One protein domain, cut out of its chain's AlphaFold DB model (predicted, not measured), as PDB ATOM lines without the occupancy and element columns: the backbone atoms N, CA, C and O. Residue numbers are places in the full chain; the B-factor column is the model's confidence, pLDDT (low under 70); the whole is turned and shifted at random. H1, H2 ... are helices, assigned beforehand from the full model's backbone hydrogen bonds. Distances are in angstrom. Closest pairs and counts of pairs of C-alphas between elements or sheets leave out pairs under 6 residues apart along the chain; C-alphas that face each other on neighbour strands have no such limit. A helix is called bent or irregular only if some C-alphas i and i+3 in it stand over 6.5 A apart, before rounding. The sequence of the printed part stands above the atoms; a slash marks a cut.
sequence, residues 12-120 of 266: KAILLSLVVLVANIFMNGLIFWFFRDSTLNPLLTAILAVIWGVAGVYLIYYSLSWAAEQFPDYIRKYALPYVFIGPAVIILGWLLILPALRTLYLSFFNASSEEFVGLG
ATOM      1  N   LYS A  12      91.158 110.767 123.690       81.69
ATOM      2  CA  LYS A  12      91.532 109.489 124.307       81.69
ATOM      3  C   LYS A  12      92.819 108.915 123.711       81.69
ATOM      4  O   LYS A  12      93.638 108.407 124.463       81.69
ATOM      5  N   ALA A  13      93.010 109.020 122.394       78.75
ATOM      6  CA  ALA A  13      94.208 108.524 121.715       78.75
ATOM      7  C   ALA A  13      95.458 109.310 122.143       78.75
ATOM      8  O   ALA A  13      96.483 108.712 122.458       78.75
ATOM      9  N   ILE A  14      95.342 110.639 122.257       83.75
ATOM     10  CA  ILE A  14      96.425 111.503 122.753       83.75
ATOM     11  C   ILE A  14      96.776 111.142 124.200       83.75
ATOM     12  O   ILE A  14      97.934 110.853 124.493       83.75
ATOM     13  N   LEU A  15      95.785 111.113 125.097       86.44
ATOM     14  CA  LEU A  15      96.003 110.788 126.510       86.44
ATOM     15  C   LEU A  15      96.624 109.400 126.687       86.44
ATOM     16  O   LEU A  15      97.586 109.253 127.432       86.44
ATOM     17  N   LEU A  16      96.117 108.401 125.965       86.38
ATOM     18  CA  LEU A  16      96.634 107.040 126.027       86.38
ATOM     19  C   LEU A  16      98.084 106.966 125.523       86.38
ATOM     20  O   LEU A  16      98.922 106.355 126.181       86.38
ATOM     21  N   SER A  17      98.397 107.632 124.407       85.62
ATOM     22  CA  SER A  17      99.763 107.689 123.875       85.62
ATOM     23  C   SER A  17     100.747 108.330 124.861       85.62
ATOM     24  O   SER A  17     101.816 107.778 125.106       85.62
ATOM     25  N   LEU A  18     100.362 109.436 125.509       87.06
ATOM     26  CA  LEU A  18     101.186 110.108 126.517       87.06
ATOM     27  C   LEU A  18     101.405 109.233 127.753       87.06
ATOM     28  O   LEU A  18     102.533 109.116 128.220       87.06
ATOM     29  N   VAL A  19     100.349 108.590 128.262       90.44
ATOM     30  CA  VAL A  19     100.442 107.714 129.439       90.44
ATOM     31  C   VAL A  19     101.381 106.540 129.178       90.44
ATOM     32  O   VAL A  19     102.237 106.260 130.013       90.44
ATOM     33  N   VAL A  20     101.271 105.884 128.020       86.94
ATOM     34  CA  VAL A  20     102.138 104.749 127.664       86.94
ATOM     35  C   VAL A  20     103.601 105.184 127.546       86.94
ATOM     36  O   VAL A  20     104.482 104.495 128.061       86.94
ATOM     37  N   LEU A  21     103.872 106.342 126.938       86.44
ATOM     38  CA  LEU A  21     105.234 106.875 126.824       86.44
ATOM     39  C   LEU A  21     105.835 107.231 128.186       86.44
ATOM     40  O   LEU A  21     106.961 106.833 128.486       86.44
ATOM     41  N   VAL A  22     105.080 107.934 129.033       89.12
ATOM     42  CA  VAL A  22     105.532 108.312 130.381       89.12
ATOM     43  C   VAL A  22     105.761 107.072 131.243       89.12
ATOM     44  O   VAL A  22     106.796 106.977 131.900       89.12
ATOM     45  N   ALA A  23     104.850 106.096 131.204       90.00
ATOM     46  CA  ALA A  23     104.997 104.840 131.936       90.00
ATOM     47  C   ALA A  23     106.253 104.070 131.500       90.00
ATOM     48  O   ALA A  23     106.968 103.529 132.342       90.00
ATOM     49  N   ASN A  24     106.557 104.061 130.201       89.31
ATOM     50  CA  ASN A  24     107.742 103.396 129.671       89.31
ATOM     51  C   ASN A  24     109.048 104.077 130.118       89.31
ATOM     52  O   ASN A  24     109.973 103.409 130.584       89.31
ATOM     53  N   ILE A  25     109.108 105.410 130.042       87.25
ATOM     54  CA  ILE A  25     110.260 106.186 130.532       87.25
ATOM     55  C   ILE A  25     110.448 105.960 132.035       87.25
ATOM     56  O   ILE A  25     111.563 105.714 132.488       87.25
ATOM     57  N   PHE A  26     109.358 105.994 132.802       91.75
ATOM     58  CA  PHE A  26     109.391 105.772 134.242       91.75
ATOM     59  C   PHE A  26     109.881 104.364 134.597       91.75
ATOM     60  O   PHE A  26     110.768 104.220 135.435       91.75
ATOM     61  N   MET A  27     109.371 103.329 133.920       90.19
ATOM     62  CA  MET A  27     109.809 101.946 134.124       90.19
ATOM     63  C   MET A  27     111.307 101.779 133.829       90.19
ATOM     64  O   MET A  27     112.035 101.225 134.652       90.19
ATOM     65  N   ASN A  28     111.791 102.315 132.705       89.94
ATOM     66  CA  ASN A  28     113.219 102.290 132.381       89.94
ATOM     67  C   ASN A  28     114.062 103.058 133.410       89.94
ATOM     68  O   ASN A  28     115.143 102.600 133.777       89.94
ATOM     69  N   GLY A  29     113.558 104.187 133.912       88.25
ATOM     70  CA  GLY A  29     114.206 104.969 134.964       88.25
ATOM     71  C   GLY A  29     114.331 104.211 136.288       88.25
ATOM     72  O   GLY A  29     115.398 104.239 136.903       88.25
ATOM     73  N   LEU A  30     113.286 103.487 136.701       90.62
ATOM     74  CA  LEU A  30     113.319 102.638 137.897       90.62
ATOM     75  C   LEU A  30     114.342 101.510 137.769       90.62
ATOM     76  O   LEU A  30     115.079 101.234 138.712       90.62
ATOM     77  N   ILE A  31     114.409 100.878 136.599       89.12
ATOM     78  CA  ILE A  31     115.335  99.769 136.359       89.12
ATOM     79  C   ILE A  31     116.782 100.269 136.297       89.12
ATOM     80  O   ILE A  31     117.680  99.630 136.840       89.12
ATOM     81  N   PHE A  32     117.014 101.449 135.716       88.31
ATOM     82  CA  PHE A  32     118.316 102.109 135.789       88.31
ATOM     83  C   PHE A  32     118.736 102.388 137.238       88.31
ATOM     84  O   PHE A  32     119.863 102.072 137.619       88.31
ATOM     85  N   TRP A  33     117.831 102.934 138.057       89.56
ATOM     86  CA  TRP A  33     118.079 103.160 139.485       89.56
ATOM     87  C   TRP A  33     118.404 101.863 140.223       89.56
ATOM     88  O   TRP A  33     119.381 101.814 140.967       89.56
ATOM     89  N   PHE A  34     117.642 100.800 139.961       90.31
ATOM     90  CA  PHE A  34     117.909  99.480 140.516       90.31
ATOM     91  C   PHE A  34     119.324  99.002 140.181       90.31
ATOM     92  O   PHE A  34     120.043  98.595 141.086       90.31
ATOM     93  N   PHE A  35     119.760  99.088 138.918       89.81
ATOM     94  CA  PHE A  35     121.113  98.669 138.542       89.81
ATOM     95  C   PHE A  35     122.203  99.540 139.165       89.81
ATOM     96  O   PHE A  35     123.218  99.004 139.609       89.81
ATOM     97  N   ARG A  36     121.994 100.859 139.228       87.94
ATOM     98  CA  ARG A  36     122.953 101.801 139.824       87.94
ATOM     99  C   ARG A  36     123.212 101.497 141.300       87.94
ATOM    100  O   ARG A  36     124.361 101.539 141.727       87.94
ATOM    101  N   ASP A  37     122.154 101.181 142.040       90.06
ATOM    102  CA  ASP A  37     122.212 100.973 143.489       90.06
ATOM    103  C   ASP A  37     122.293  99.473 143.857       90.06
ATOM    104  O   ASP A  37     122.263  99.104 145.032       90.06
ATOM    105  N   SER A  38     122.396  98.589 142.856       87.56
ATOM    106  CA  SER A  38     122.463  97.144 143.072       87.56
ATOM    107  C   SER A  38     123.782  96.728 143.723       87.56
ATOM    108  O   SER A  38     124.868  97.129 143.312       87.56
ATOM    109  N   THR A  39     123.694  95.846 144.717       90.44
ATOM    110  CA  THR A  39     124.848  95.190 145.360       90.44
ATOM    111  C   THR A  39     125.169  93.830 144.730       90.44
ATOM    112  O   THR A  39     125.886  93.013 145.311       90.44
ATOM    113  N   LEU A  40     124.602  93.556 143.552       90.12
ATOM    114  CA  LEU A  40     124.811  92.316 142.814       90.12
ATOM    115  C   LEU A  40     126.266  92.208 142.331       90.12
ATOM    116  O   LEU A  40     127.007  93.187 142.260       90.12
ATOM    117  N   ASN A  41     126.676  90.997 141.949       94.00
ATOM    118  CA  ASN A  41     127.990  90.777 141.345       94.00
ATOM    119  C   ASN A  41     128.180  91.716 140.127       94.00
ATOM    120  O   ASN A  41     127.284  91.763 139.278       94.00
ATOM    121  N   PRO A  42     129.321  92.424 139.990       92.00
ATOM    122  CA  PRO A  42     129.558  93.347 138.879       92.00
ATOM    123  C   PRO A  42     129.365  92.723 137.493       92.00
ATOM    124  O   PRO A  42     128.799  93.359 136.608       92.00
ATOM    125  N   LEU A  43     129.776  91.462 137.307       92.56
ATOM    126  CA  LEU A  43     129.621  90.758 136.032       92.56
ATOM    127  C   LEU A  43     128.146  90.495 135.712       92.56
ATOM    128  O   LEU A  43     127.702  90.716 134.587       92.56
ATOM    129  N   LEU A  44     127.374  90.061 136.712       92.50
ATOM    130  CA  LEU A  44     125.940  89.819 136.558       92.50
ATOM    131  C   LEU A  44     125.192  91.129 136.283       92.50
ATOM    132  O   LEU A  44     124.360  91.183 135.382       92.50
ATOM    133  N   THR A  45     125.536  92.189 137.015       91.44
ATOM    134  CA  THR A  45     124.984  93.536 136.822       91.44
ATOM    135  C   THR A  45     125.269  94.043 135.414       91.44
ATOM    136  O   THR A  45     124.355  94.521 134.753       91.44
ATOM    137  N   ALA A  46     126.496  93.871 134.911       89.94
ATOM    138  CA  ALA A  46     126.856  94.259 133.550       89.94
ATOM    139  C   ALA A  46     126.038  93.496 132.495       89.94
ATOM    140  O   ALA A  46     125.489  94.114 131.585       89.94
ATOM    141  N   ILE A  47     125.901  92.172 132.628       93.69
ATOM    142  CA  ILE A  47     125.114  91.352 131.692       93.69
ATOM    143  C   ILE A  47     123.642  91.782 131.695       93.69
ATOM    144  O   ILE A  47     123.069  92.036 130.636       93.69
ATOM    145  N   LEU A  48     123.033  91.900 132.878       92.94
ATOM    146  CA  LEU A  48     121.633  92.303 133.014       92.94
ATOM    147  C   LEU A  48     121.399  93.735 132.517       92.94
ATOM    148  O   LEU A  48     120.400  93.983 131.844       92.94
ATOM    149  N   ALA A  49     122.329  94.654 132.782       91.00
ATOM    150  CA  ALA A  49     122.263  96.027 132.294       91.00
ATOM    151  C   ALA A  49     122.365  96.100 130.766       91.00
ATOM    152  O   ALA A  49     121.656  96.894 130.155       91.00
ATOM    153  N   VAL A  50     123.188  95.260 130.125       92.38
ATOM    154  CA  VAL A  50     123.264  95.185 128.656       92.38
ATOM    155  C   VAL A  50     121.965  94.635 128.070       92.38
ATOM    156  O   VAL A  50     121.402  95.246 127.161       92.38
ATOM    157  N   ILE A  51     121.456  93.520 128.607       93.56
ATOM    158  CA  ILE A  51     120.190  92.919 128.157       93.56
ATOM    159  C   ILE A  51     119.053  93.933 128.294       93.56
ATOM    160  O   ILE A  51     118.298  94.156 127.344       93.56
ATOM    161  N   TRP A  52     118.957  94.587 129.454       92.50
ATOM    162  CA  TRP A  52     117.934  95.594 129.685       92.50
ATOM    163  C   TRP A  52     118.157  96.858 128.857       92.50
ATOM    164  O   TRP A  52     117.191  97.443 128.392       92.50
ATOM    165  N   GLY A  53     119.398  97.270 128.604       89.25
ATOM    166  CA  GLY A  53     119.695  98.402 127.728       89.25
ATOM    167  C   GLY A  53     119.125  98.191 126.326       89.25
ATOM    168  O   GLY A  53     118.444  99.066 125.794       89.25
ATOM    169  N   VAL A  54     119.320  96.998 125.755       91.31
ATOM    170  CA  VAL A  54     118.752  96.638 124.445       91.31
ATOM    171  C   VAL A  54     117.223  96.549 124.511       91.31
ATOM    172  O   VAL A  54     116.536  97.142 123.676       91.31
ATOM    173  N   ALA A  55     116.678  95.854 125.513       91.69
ATOM    174  CA  ALA A  55     115.233  95.681 125.671       91.69
ATOM    175  C   ALA A  55     114.504  97.009 125.941       91.69
ATOM    176  O   ALA A  55     113.451  97.267 125.366       91.69
ATOM    177  N   GLY A  56     115.077  97.875 126.769       89.75
ATOM    178  CA  GLY A  56     114.553  99.189 127.120       89.75
ATOM    179  C   GLY A  56     114.509 100.125 125.918       89.75
ATOM    180  O   GLY A  56     113.479 100.745 125.661       89.75
ATOM    181  N   VAL A  57     115.576 100.156 125.113       87.88
ATOM    182  CA  VAL A  57     115.587 100.902 123.843       87.88
ATOM    183  C   VAL A  57     114.516 100.369 122.891       87.88
ATOM    184  O   VAL A  57     113.752 101.158 122.330       87.88
ATOM    185  N   TYR A  58     114.408  99.046 122.745       90.44
ATOM    186  CA  TYR A  58     113.352  98.430 121.942       90.44
ATOM    187  C   TYR A  58     111.955  98.832 122.434       90.44
ATOM    188  O   TYR A  58     111.126  99.252 121.631       90.44
ATOM    189  N   LEU A  59     111.704  98.773 123.745       89.75
ATOM    190  CA  LEU A  59     110.430  99.172 124.340       89.75
ATOM    191  C   LEU A  59     110.118 100.641 124.060       89.75
ATOM    192  O   LEU A  59     108.975 100.962 123.737       89.75
ATOM    193  N   ILE A  60     111.102 101.536 124.167       88.38
ATOM    194  CA  ILE A  60     110.930 102.962 123.859       88.38
ATOM    195  C   ILE A  60     110.488 103.136 122.402       88.38
ATOM    196  O   ILE A  60     109.434 103.730 122.165       88.38
ATOM    197  N   TYR A  61     111.211 102.556 121.438       90.19
ATOM    198  CA  TYR A  61     110.834 102.638 120.021       90.19
ATOM    199  C   TYR A  61     109.486 101.987 119.729       90.19
ATOM    200  O   TYR A  61     108.679 102.561 118.998       90.19
ATOM    201  N   TYR A  62     109.209 100.833 120.332       90.06
ATOM    202  CA  TYR A  62     107.928 100.154 120.204       90.06
ATOM    203  C   TYR A  62     106.784 101.050 120.690       90.06
ATOM    204  O   TYR A  62     105.816 101.259 119.963       90.06
ATOM    205  N   SER A  63     106.922 101.657 121.872       89.56
ATOM    206  CA  SER A  63     105.904 102.554 122.429       89.56
ATOM    207  C   SER A  63     105.722 103.842 121.624       89.56
ATOM    208  O   SER A  63     104.591 104.293 121.456       89.56
ATOM    209  N   LEU A  64     106.804 104.409 121.079       88.50
ATOM    210  CA  LEU A  64     106.750 105.594 120.222       88.50
ATOM    211  C   LEU A  64     106.108 105.285 118.864       88.50
ATOM    212  O   LEU A  64     105.292 106.070 118.382       88.50
ATOM    213  N   SER A  65     106.437 104.141 118.262       89.88
ATOM    214  CA  SER A  65     105.821 103.682 117.013       89.88
ATOM    215  C   SER A  65     104.336 103.408 117.220       89.88
ATOM    216  O   SER A  65     103.499 103.916 116.477       89.88
ATOM    217  N   TRP A  66     104.000 102.678 118.283       89.38
ATOM    218  CA  TRP A  66     102.620 102.399 118.661       89.38
ATOM    219  C   TRP A  66     101.825 103.685 118.928       89.38
ATOM    220  O   TRP A  66     100.688 103.811 118.481       89.38
ATOM    221  N   ALA A  67     102.427 104.676 119.595       88.06
ATOM    222  CA  ALA A  67     101.821 105.988 119.804       88.06
ATOM    223  C   ALA A  67     101.567 106.720 118.477       88.06
ATOM    224  O   ALA A  67     100.485 107.272 118.286       88.06
ATOM    225  N   ALA A  68     102.527 106.696 117.546       87.25
ATOM    226  CA  ALA A  68     102.384 107.310 116.226       87.25
ATOM    227  C   ALA A  68     101.271 106.658 115.383       87.25
ATOM    228  O   ALA A  68     100.633 107.337 114.578       87.25
ATOM    229  N   GLU A  69     101.007 105.367 115.587       87.31
ATOM    230  CA  GLU A  69      99.939 104.615 114.915       87.31
ATOM    231  C   GLU A  69      98.529 104.968 115.395       87.31
ATOM    232  O   GLU A  69      97.566 104.737 114.668       87.31
ATOM    233  N   GLN A  70      98.389 105.583 116.573       86.50
ATOM    234  CA  GLN A  70      97.093 106.066 117.064       86.50
ATOM    235  C   GLN A  70      96.607 107.331 116.333       86.50
ATOM    236  O   GLN A  70      95.463 107.756 116.519       86.50
ATOM    237  N   PHE A  71      97.466 107.958 115.521       85.44
ATOM    238  CA  PHE A  71      97.152 109.176 114.779       85.44
ATOM    239  C   PHE A  71      96.799 108.887 113.310       85.44
ATOM    240  O   PHE A  71      97.291 107.917 112.734       85.44
ATOM    241  N   PRO A  72      95.989 109.747 112.660       86.50
ATOM    242  CA  PRO A  72      95.656 109.591 111.245       86.50
ATOM    243  C   PRO A  72      96.891 109.624 110.328       86.50
ATOM    244  O   PRO A  72      97.887 110.282 110.641       86.50
ATOM    245  N   ASP A  73      96.785 109.015 109.142       85.00
ATOM    246  CA  ASP A  73      97.904 108.819 108.200       85.00
ATOM    247  C   ASP A  73      98.665 110.102 107.840       85.00
ATOM    248  O   ASP A  73      99.886 110.080 107.673       85.00
ATOM    249  N   TYR A  74      97.966 111.240 107.764       85.19
ATOM    250  CA  TYR A  74      98.605 112.521 107.469       85.19
ATOM    251  C   TYR A  74      99.574 112.960 108.573       85.19
ATOM    252  O   TYR A  74     100.601 113.534 108.244       85.19
ATOM    253  N   ILE A  75      99.300 112.673 109.854       85.38
ATOM    254  CA  ILE A  75     100.211 112.968 110.977       85.38
ATOM    255  C   ILE A  75     101.268 111.877 111.082       85.38
ATOM    256  O   ILE A  75     102.452 112.184 111.209       85.38
ATOM    257  N   ARG A  76     100.852 110.609 110.981       86.69
ATOM    258  CA  ARG A  76     101.738 109.444 111.085       86.69
ATOM    259  C   ARG A  76     102.908 109.533 110.103       86.69
ATOM    260  O   ARG A  76     104.049 109.310 110.502       86.69
ATOM    261  N   LYS A  77     102.649 109.932 108.851       88.06
ATOM    262  CA  LYS A  77     103.685 110.087 107.815       88.06
ATOM    263  C   LYS A  77     104.770 111.102 108.197       88.06
ATOM    264  O   LYS A  77     105.930 110.885 107.861       88.06
ATOM    265  N   TYR A  78     104.413 112.176 108.902       87.62
ATOM    266  CA  TYR A  78     105.387 113.158 109.388       87.62
ATOM    267  C   TYR A  78     106.003 112.763 110.731       87.62
ATOM    268  O   TYR A  78     107.171 113.055 110.947       87.62
ATOM    269  N   ALA A  79     105.264 112.096 111.620       87.00
ATOM    270  CA  ALA A  79     105.725 111.745 112.963       87.00
ATOM    271  C   ALA A  79     106.715 110.566 112.985       87.00
ATOM    272  O   ALA A  79     107.667 110.597 113.763       87.00
ATOM    273  N   LEU A  80     106.527 109.550 112.131       88.12
ATOM    274  CA  LEU A  80     107.360 108.338 112.126       88.12
ATOM    275  C   LEU A  80     108.866 108.626 111.954       88.12
ATOM    276  O   LEU A  80     109.640 108.117 112.763       88.12
ATOM    277  N   PRO A  81     109.321 109.468 111.001       90.25
ATOM    278  CA  PRO A  81     110.739 109.818 110.899       90.25
ATOM    279  C   PRO A  81     111.318 110.403 112.197       90.25
ATOM    280  O   PRO A  81     112.407 110.014 112.615       90.25
ATOM    281  N   TYR A  82     110.577 111.286 112.878       89.56
ATOM    282  CA  TYR A  82     111.017 111.874 114.149       89.56
ATOM    283  C   TYR A  82     110.976 110.881 115.308       89.56
ATOM    284  O   TYR A  82     111.791 110.988 116.214       89.56
ATOM    285  N   VAL A  83     110.077 109.898 115.289       89.12
ATOM    286  CA  VAL A  83     110.063 108.811 116.278       89.12
ATOM    287  C   VAL A  83     111.325 107.955 116.175       89.12
ATOM    288  O   VAL A  83     111.911 107.617 117.201       89.12
ATOM    289  N   PHE A  84     111.775 107.643 114.957       87.62
ATOM    290  CA  PHE A  84     112.974 106.826 114.749       87.62
ATOM    291  C   PHE A  84     114.280 107.599 114.965       87.62
ATOM    292  O   PHE A  84     115.243 107.045 115.487       87.62
ATOM    293  N   ILE A  85     114.328 108.877 114.588       90.75
ATOM    294  CA  ILE A  85     115.552 109.694 114.671       90.75
ATOM    295  C   ILE A  85     115.643 110.459 116.003       90.75
ATOM    296  O   ILE A  85     116.736 110.714 116.509       90.75
ATOM    297  N   GLY A  86     114.504 110.818 116.591       89.62
ATOM    298  CA  GLY A  86     114.389 111.702 117.750       89.62
ATOM    299  C   GLY A  86     115.204 111.258 118.963       89.62
ATOM    300  O   GLY A  86     116.014 112.055 119.429       89.62
ATOM    301  N   PRO A  87     115.073 110.010 119.459       86.19
ATOM    302  CA  PRO A  87     115.859 109.542 120.601       86.19
ATOM    303  C   PRO A  87     117.369 109.628 120.357       86.19
ATOM    304  O   PRO A  87     118.104 110.093 121.226       86.19
ATOM    305  N   ALA A  88     117.833 109.254 119.160       87.62
ATOM    306  CA  ALA A  88     119.242 109.367 118.793       87.62
ATOM    307  C   ALA A  88     119.708 110.832 118.793       87.62
ATOM    308  O   ALA A  88     120.743 111.144 119.375       87.62
ATOM    309  N   VAL A  89     118.923 111.746 118.214       92.75
ATOM    310  CA  VAL A  89     119.236 113.187 118.202       92.75
ATOM    311  C   VAL A  89     119.229 113.785 119.606       92.75
ATOM    312  O   VAL A  89     120.105 114.584 119.914       92.75
ATOM    313  N   ILE A  90     118.297 113.388 120.476       92.06
ATOM    314  CA  ILE A  90     118.252 113.847 121.872       92.06
ATOM    315  C   ILE A  90     119.509 113.393 122.616       92.06
ATOM    316  O   ILE A  90     120.143 114.207 123.287       92.06
ATOM    317  N   ILE A  91     119.905 112.126 122.470       88.44
ATOM    318  CA  ILE A  91     121.109 111.583 123.112       88.44
ATOM    319  C   ILE A  91     122.369 112.277 122.580       88.44
ATOM    320  O   ILE A  91     123.203 112.705 123.374       88.44
ATOM    321  N   LEU A  92     122.501 112.445 121.261       93.06
ATOM    322  CA  LEU A  92     123.626 113.167 120.652       93.06
ATOM    323  C   LEU A  92     123.652 114.639 121.085       93.06
ATOM    324  O   LEU A  92     124.709 115.175 121.412       93.06
ATOM    325  N   GLY A  93     122.489 115.285 121.142       96.12
ATOM    326  CA  GLY A  93     122.337 116.647 121.635       96.12
ATOM    327  C   GLY A  93     122.797 116.780 123.083       96.12
ATOM    328  O   GLY A  93     123.585 117.664 123.409       96.12
ATOM    329  N   TRP A  94     122.366 115.859 123.939       94.88
ATOM    330  CA  TRP A  94     122.701 115.863 125.356       94.88
ATOM    331  C   TRP A  94     124.171 115.525 125.633       94.88
ATOM    332  O   TRP A  94     124.806 116.193 126.445       94.88
ATOM    333  N   LEU A  95     124.724 114.506 124.968       93.75
ATOM    334  CA  LEU A  95     126.071 113.995 125.251       93.75
ATOM    335  C   LEU A  95     127.185 114.696 124.471       93.75
ATOM    336  O   LEU A  95     128.320 114.701 124.939       93.75
ATOM    337  N   LEU A  96     126.893 115.271 123.301       95.56
ATOM    338  CA  LEU A  96     127.902 115.924 122.459       95.56
ATOM    339  C   LEU A  96     127.664 117.428 122.350       95.56
ATOM    340  O   LEU A  96     128.567 118.213 122.636       95.56
ATOM    341  N   ILE A  97     126.453 117.843 121.962       96.19
ATOM    342  CA  ILE A  97     126.184 119.256 121.652       96.19
ATOM    343  C   ILE A  97     126.190 120.107 122.925       96.19
ATOM    344  O   ILE A  97     126.853 121.141 122.953       96.19
ATOM    345  N   LEU A  98     125.510 119.685 123.995       96.69
ATOM    346  CA  LEU A  98     125.462 120.454 125.243       96.69
ATOM    347  C   LEU A  98     126.851 120.641 125.883       96.69
ATOM    348  O   LEU A  98     127.182 121.786 126.200       96.69
ATOM    349  N   PRO A  99     127.708 119.609 126.042       96.81
ATOM    350  CA  PRO A  99     129.068 119.806 126.542       96.81
ATOM    351  C   PRO A  99     129.927 120.681 125.628       96.81
ATOM    352  O   PRO A  99     130.713 121.485 126.132       96.81
ATOM    353  N   ALA A 100     129.762 120.582 124.306       97.38
ATOM    354  CA  ALA A 100     130.469 121.440 123.359       97.38
ATOM    355  C   ALA A 100     130.050 122.911 123.506       97.38
ATOM    356  O   ALA A 100     130.909 123.781 123.631       97.38
ATOM    357  N   LEU A 101     128.743 123.190 123.578       97.31
ATOM    358  CA  LEU A 101     128.219 124.536 123.823       97.31
ATOM    359  C   LEU A 101     128.644 125.071 125.191       97.31
ATOM    360  O   LEU A 101     128.997 126.239 125.304       97.31
ATOM    361  N   ARG A 102     128.667 124.220 126.223       95.94
ATOM    362  CA  ARG A 102     129.178 124.592 127.546       95.94
ATOM    363  C   ARG A 102     130.663 124.940 127.487       95.94
ATOM    364  O   ARG A 102     131.056 125.944 128.059       95.94
ATOM    365  N   THR A 103     131.471 124.149 126.788       95.69
ATOM    366  CA  THR A 103     132.908 124.420 126.608       95.69
ATOM    367  C   THR A 103     133.125 125.728 125.848       95.69
ATOM    368  O   THR A 103     133.965 126.528 126.244       95.69
ATOM    369  N   LEU A 104     132.320 125.982 124.811       95.88
ATOM    370  CA  LEU A 104     132.325 127.240 124.065       95.88
ATOM    371  C   LEU A 104     131.876 128.426 124.925       95.88
ATOM    372  O   LEU A 104     132.395 129.516 124.777       95.88
ATOM    373  N   TYR A 105     130.910 128.245 125.821       95.62
ATOM    374  CA  TYR A 105     130.518 129.295 126.755       95.62
ATOM    375  C   TYR A 105     131.635 129.578 127.769       95.62
ATOM    376  O   TYR A 105     131.993 130.731 127.984       95.62
ATOM    377  N   LEU A 106     132.226 128.527 128.348       95.38
ATOM    378  CA  LEU A 106     133.312 128.629 129.325       95.38
ATOM    379  C   LEU A 106     134.602 129.206 128.730       95.38
ATOM    380  O   LEU A 106     135.366 129.830 129.459       95.38
ATOM    381  N   SER A 107     134.846 129.073 127.423       95.06
ATOM    382  CA  SER A 107     136.034 129.657 126.784       95.06
ATOM    383  C   SER A 107     136.043 131.190 126.778       95.06
ATOM    384  O   SER A 107     137.099 131.780 126.550       95.06
ATOM    385  N   PHE A 108     134.910 131.843 127.064       96.56
ATOM    386  CA  PHE A 108     134.835 133.292 127.281       96.56
ATOM    387  C   PHE A 108     135.122 133.715 128.733       96.56
ATOM    388  O   PHE A 108     135.076 134.908 129.041       96.56
ATOM    389  N   PHE A 109     135.396 132.769 129.634       96.38
ATOM    390  CA  PHE A 109     135.700 133.025 131.043       96.38
ATOM    391  C   PHE A 109     137.186 132.811 131.349       96.38
ATOM    392  O   PHE A 109     137.925 132.221 130.561       96.38
ATOM    393  N   ASN A 110     137.646 133.329 132.488       93.38
ATOM    394  CA  ASN A 110     138.998 133.096 132.992       93.38
ATOM    395  C   ASN A 110     139.231 131.601 133.325       93.38
ATOM    396  O   ASN A 110     138.311 130.786 133.285       93.38
ATOM    397  N   ALA A 111     140.466 131.222 133.677       89.44
ATOM    398  CA  ALA A 111     140.824 129.823 133.952       89.44
ATOM    399  C   ALA A 111     139.991 129.171 135.077       89.44
ATOM    400  O   ALA A 111     139.751 127.965 135.041       89.44
ATOM    401  N   SER A 112     139.513 129.965 136.040       92.75
ATOM    402  CA  SER A 112     138.631 129.510 137.124       92.75
ATOM    403  C   SER A 112     137.156 129.422 136.714       92.75
ATOM    404  O   SER A 112     136.345 128.915 137.479       92.75
ATOM    405  N   SER A 113     136.792 129.864 135.504       92.12
ATOM    406  CA  SER A 113     135.406 129.975 135.023       92.12
ATOM    407  C   SER A 113     134.521 130.929 135.840       92.12
ATOM    408  O   SER A 113     133.299 130.787 135.841       92.12
ATOM    409  N   GLU A 114     135.125 131.896 136.532       92.69
ATOM    410  CA  GLU A 114     134.426 132.798 137.463       92.69
ATOM    411  C   GLU A 114     134.187 134.184 136.862       92.69
ATOM    412  O   GLU A 114     133.129 134.777 137.062       92.69
ATOM    413  N   GLU A 115     135.137 134.690 136.073       93.62
ATOM    414  CA  GLU A 115     135.063 136.033 135.490       93.62
ATOM    415  C   GLU A 115     134.978 135.963 133.968       93.62
ATOM    416  O   GLU A 115     135.744 135.240 133.328       93.62
ATOM    417  N   PHE A 116     134.063 136.730 133.373       96.06
ATOM    418  CA  PHE A 116     133.927 136.833 131.922       96.06
ATOM    419  C   PHE A 116     135.037 137.723 131.344       96.06
ATOM    420  O   PHE A 116     135.070 138.927 131.592       96.06
ATOM    421  N   VAL A 117     135.926 137.134 130.541       95.38
ATOM    422  CA  VAL A 117     137.070 137.809 129.894       95.38
ATOM    423  C   VAL A 117     136.838 138.068 128.399       95.38
ATOM    424  O   VAL A 117     137.733 138.537 127.689       95.38
ATOM    425  N   GLY A 118     135.643 137.753 127.890       94.38
ATOM    426  CA  GLY A 118     135.282 137.925 126.486       94.38
ATOM    427  C   GLY A 118     136.213 137.142 125.559       94.38
ATOM    428  O   GLY A 118     136.420 135.945 125.734       94.38
ATOM    429  N   LEU A 119     136.789 137.815 124.561       94.44
ATOM    430  CA  LEU A 119     137.704 137.195 123.594       94.44
ATOM    431  C   LEU A 119     139.176 137.169 124.050       94.44
ATOM    432  O   LEU A 119     140.045 136.811 123.255       94.44
ATOM    433  N   GLY A 120     139.474 137.517 125.309       93.06
ATOM    434  CA  GLY A 120     140.847 137.591 125.825       93.06
ATOM    435  C   GLY A 120     141.647 136.297 125.631       93.06
ATOM    436  O   GLY A 120     142.771 136.339 125.134       93.06
TER     437      GLY A 120
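Overview. This is residues 12 to 120 of the 266 residues of the protein "ABC alpha-glucoside transporter" of Paenibacillus pini JCM 16418 (UniProt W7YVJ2). The longest helix, H3, is bent: its first arm, H3a, folds back along one end of a hairpin of two long helices, H1 and H2, while its second arm, H3b, turns away and makes a large V with that hairpin. Residues 90 to 96 and 98 to 104 of H3b stick out with no other part beside them, and beyond H3b a tail with no named element, residues 107 to 120, loops at the far end, its C-alphas 27 to 37 A from the mean of all C-alphas. The printed part has 109 residues with three named helices in the order H1, H2, H3 and no named strand; its class is all helix. It is only just extended, close to loose, with a radius of gyration of the C-alphas of 19.8 A, and its outline is flat, spanning 55 by 48 by 20 A.

Along the chain. Begin with H3, residues 73 to 106, assigned as one helix by its hydrogen bonds but bent, with C-alphas 84 and 87 7.1 A apart. Find C-alpha 73 at (97.904, 108.819, 108.200); from there arm H3a runs to residue 84, 16.6 A. Residues 85 and 86 belong to neither arm. Arm H3b, residues 87 to 106, covers 27.3 A, has a kink of 28 degrees near residue 95, and ends with C-alpha 106 at (133.312, 128.629, 129.325). Go back to C-alpha 12 at (91.532, 109.489, 124.307) for H1, residues 12 to 36, 35.9 A long. H2, residues 42 to 69, is 39.7 A long.

Arrangement. Look first at the arms of H3: H3a and H3b stand at a steep tilt of 57 degrees. H3a touches H2, which meets it with residues 61 to 69 alone; the closest C-alphas are those of Ala 68 and Arg 76, 5.6 A apart. These two form a helical hairpin, opposite ways at a shallow tilt of 18 degrees. Next, H2 touches H1, and the closest C-alphas are those of Ser 17 and Ala 67, 4.9 A apart. H1 and H2 are also a helical hairpin, running opposite ways at a shallow tilt of 8 degrees. H1 is apart from H3a and from H3b, and H2 is apart from H3b. In H1 and H2 every O i to N i+4 pair is within hydrogen-bond range; in H3a 5 of 8 are, and in H3b 14 of 16.

Size, cuts and confidence. The two C-alphas farthest apart are those of Lys 12 and Gly 120, 56.8 A. You will find no cut between residues 12 and 120. The links from H1 to H2, 5 residues, and from H2 to H3a, 3 residues, are tight. Residues 37 to 44, of which 42 to 44 belong to H2, stand free. The mean pLDDT of the printed part is 90.5, and no printed residue is under 70.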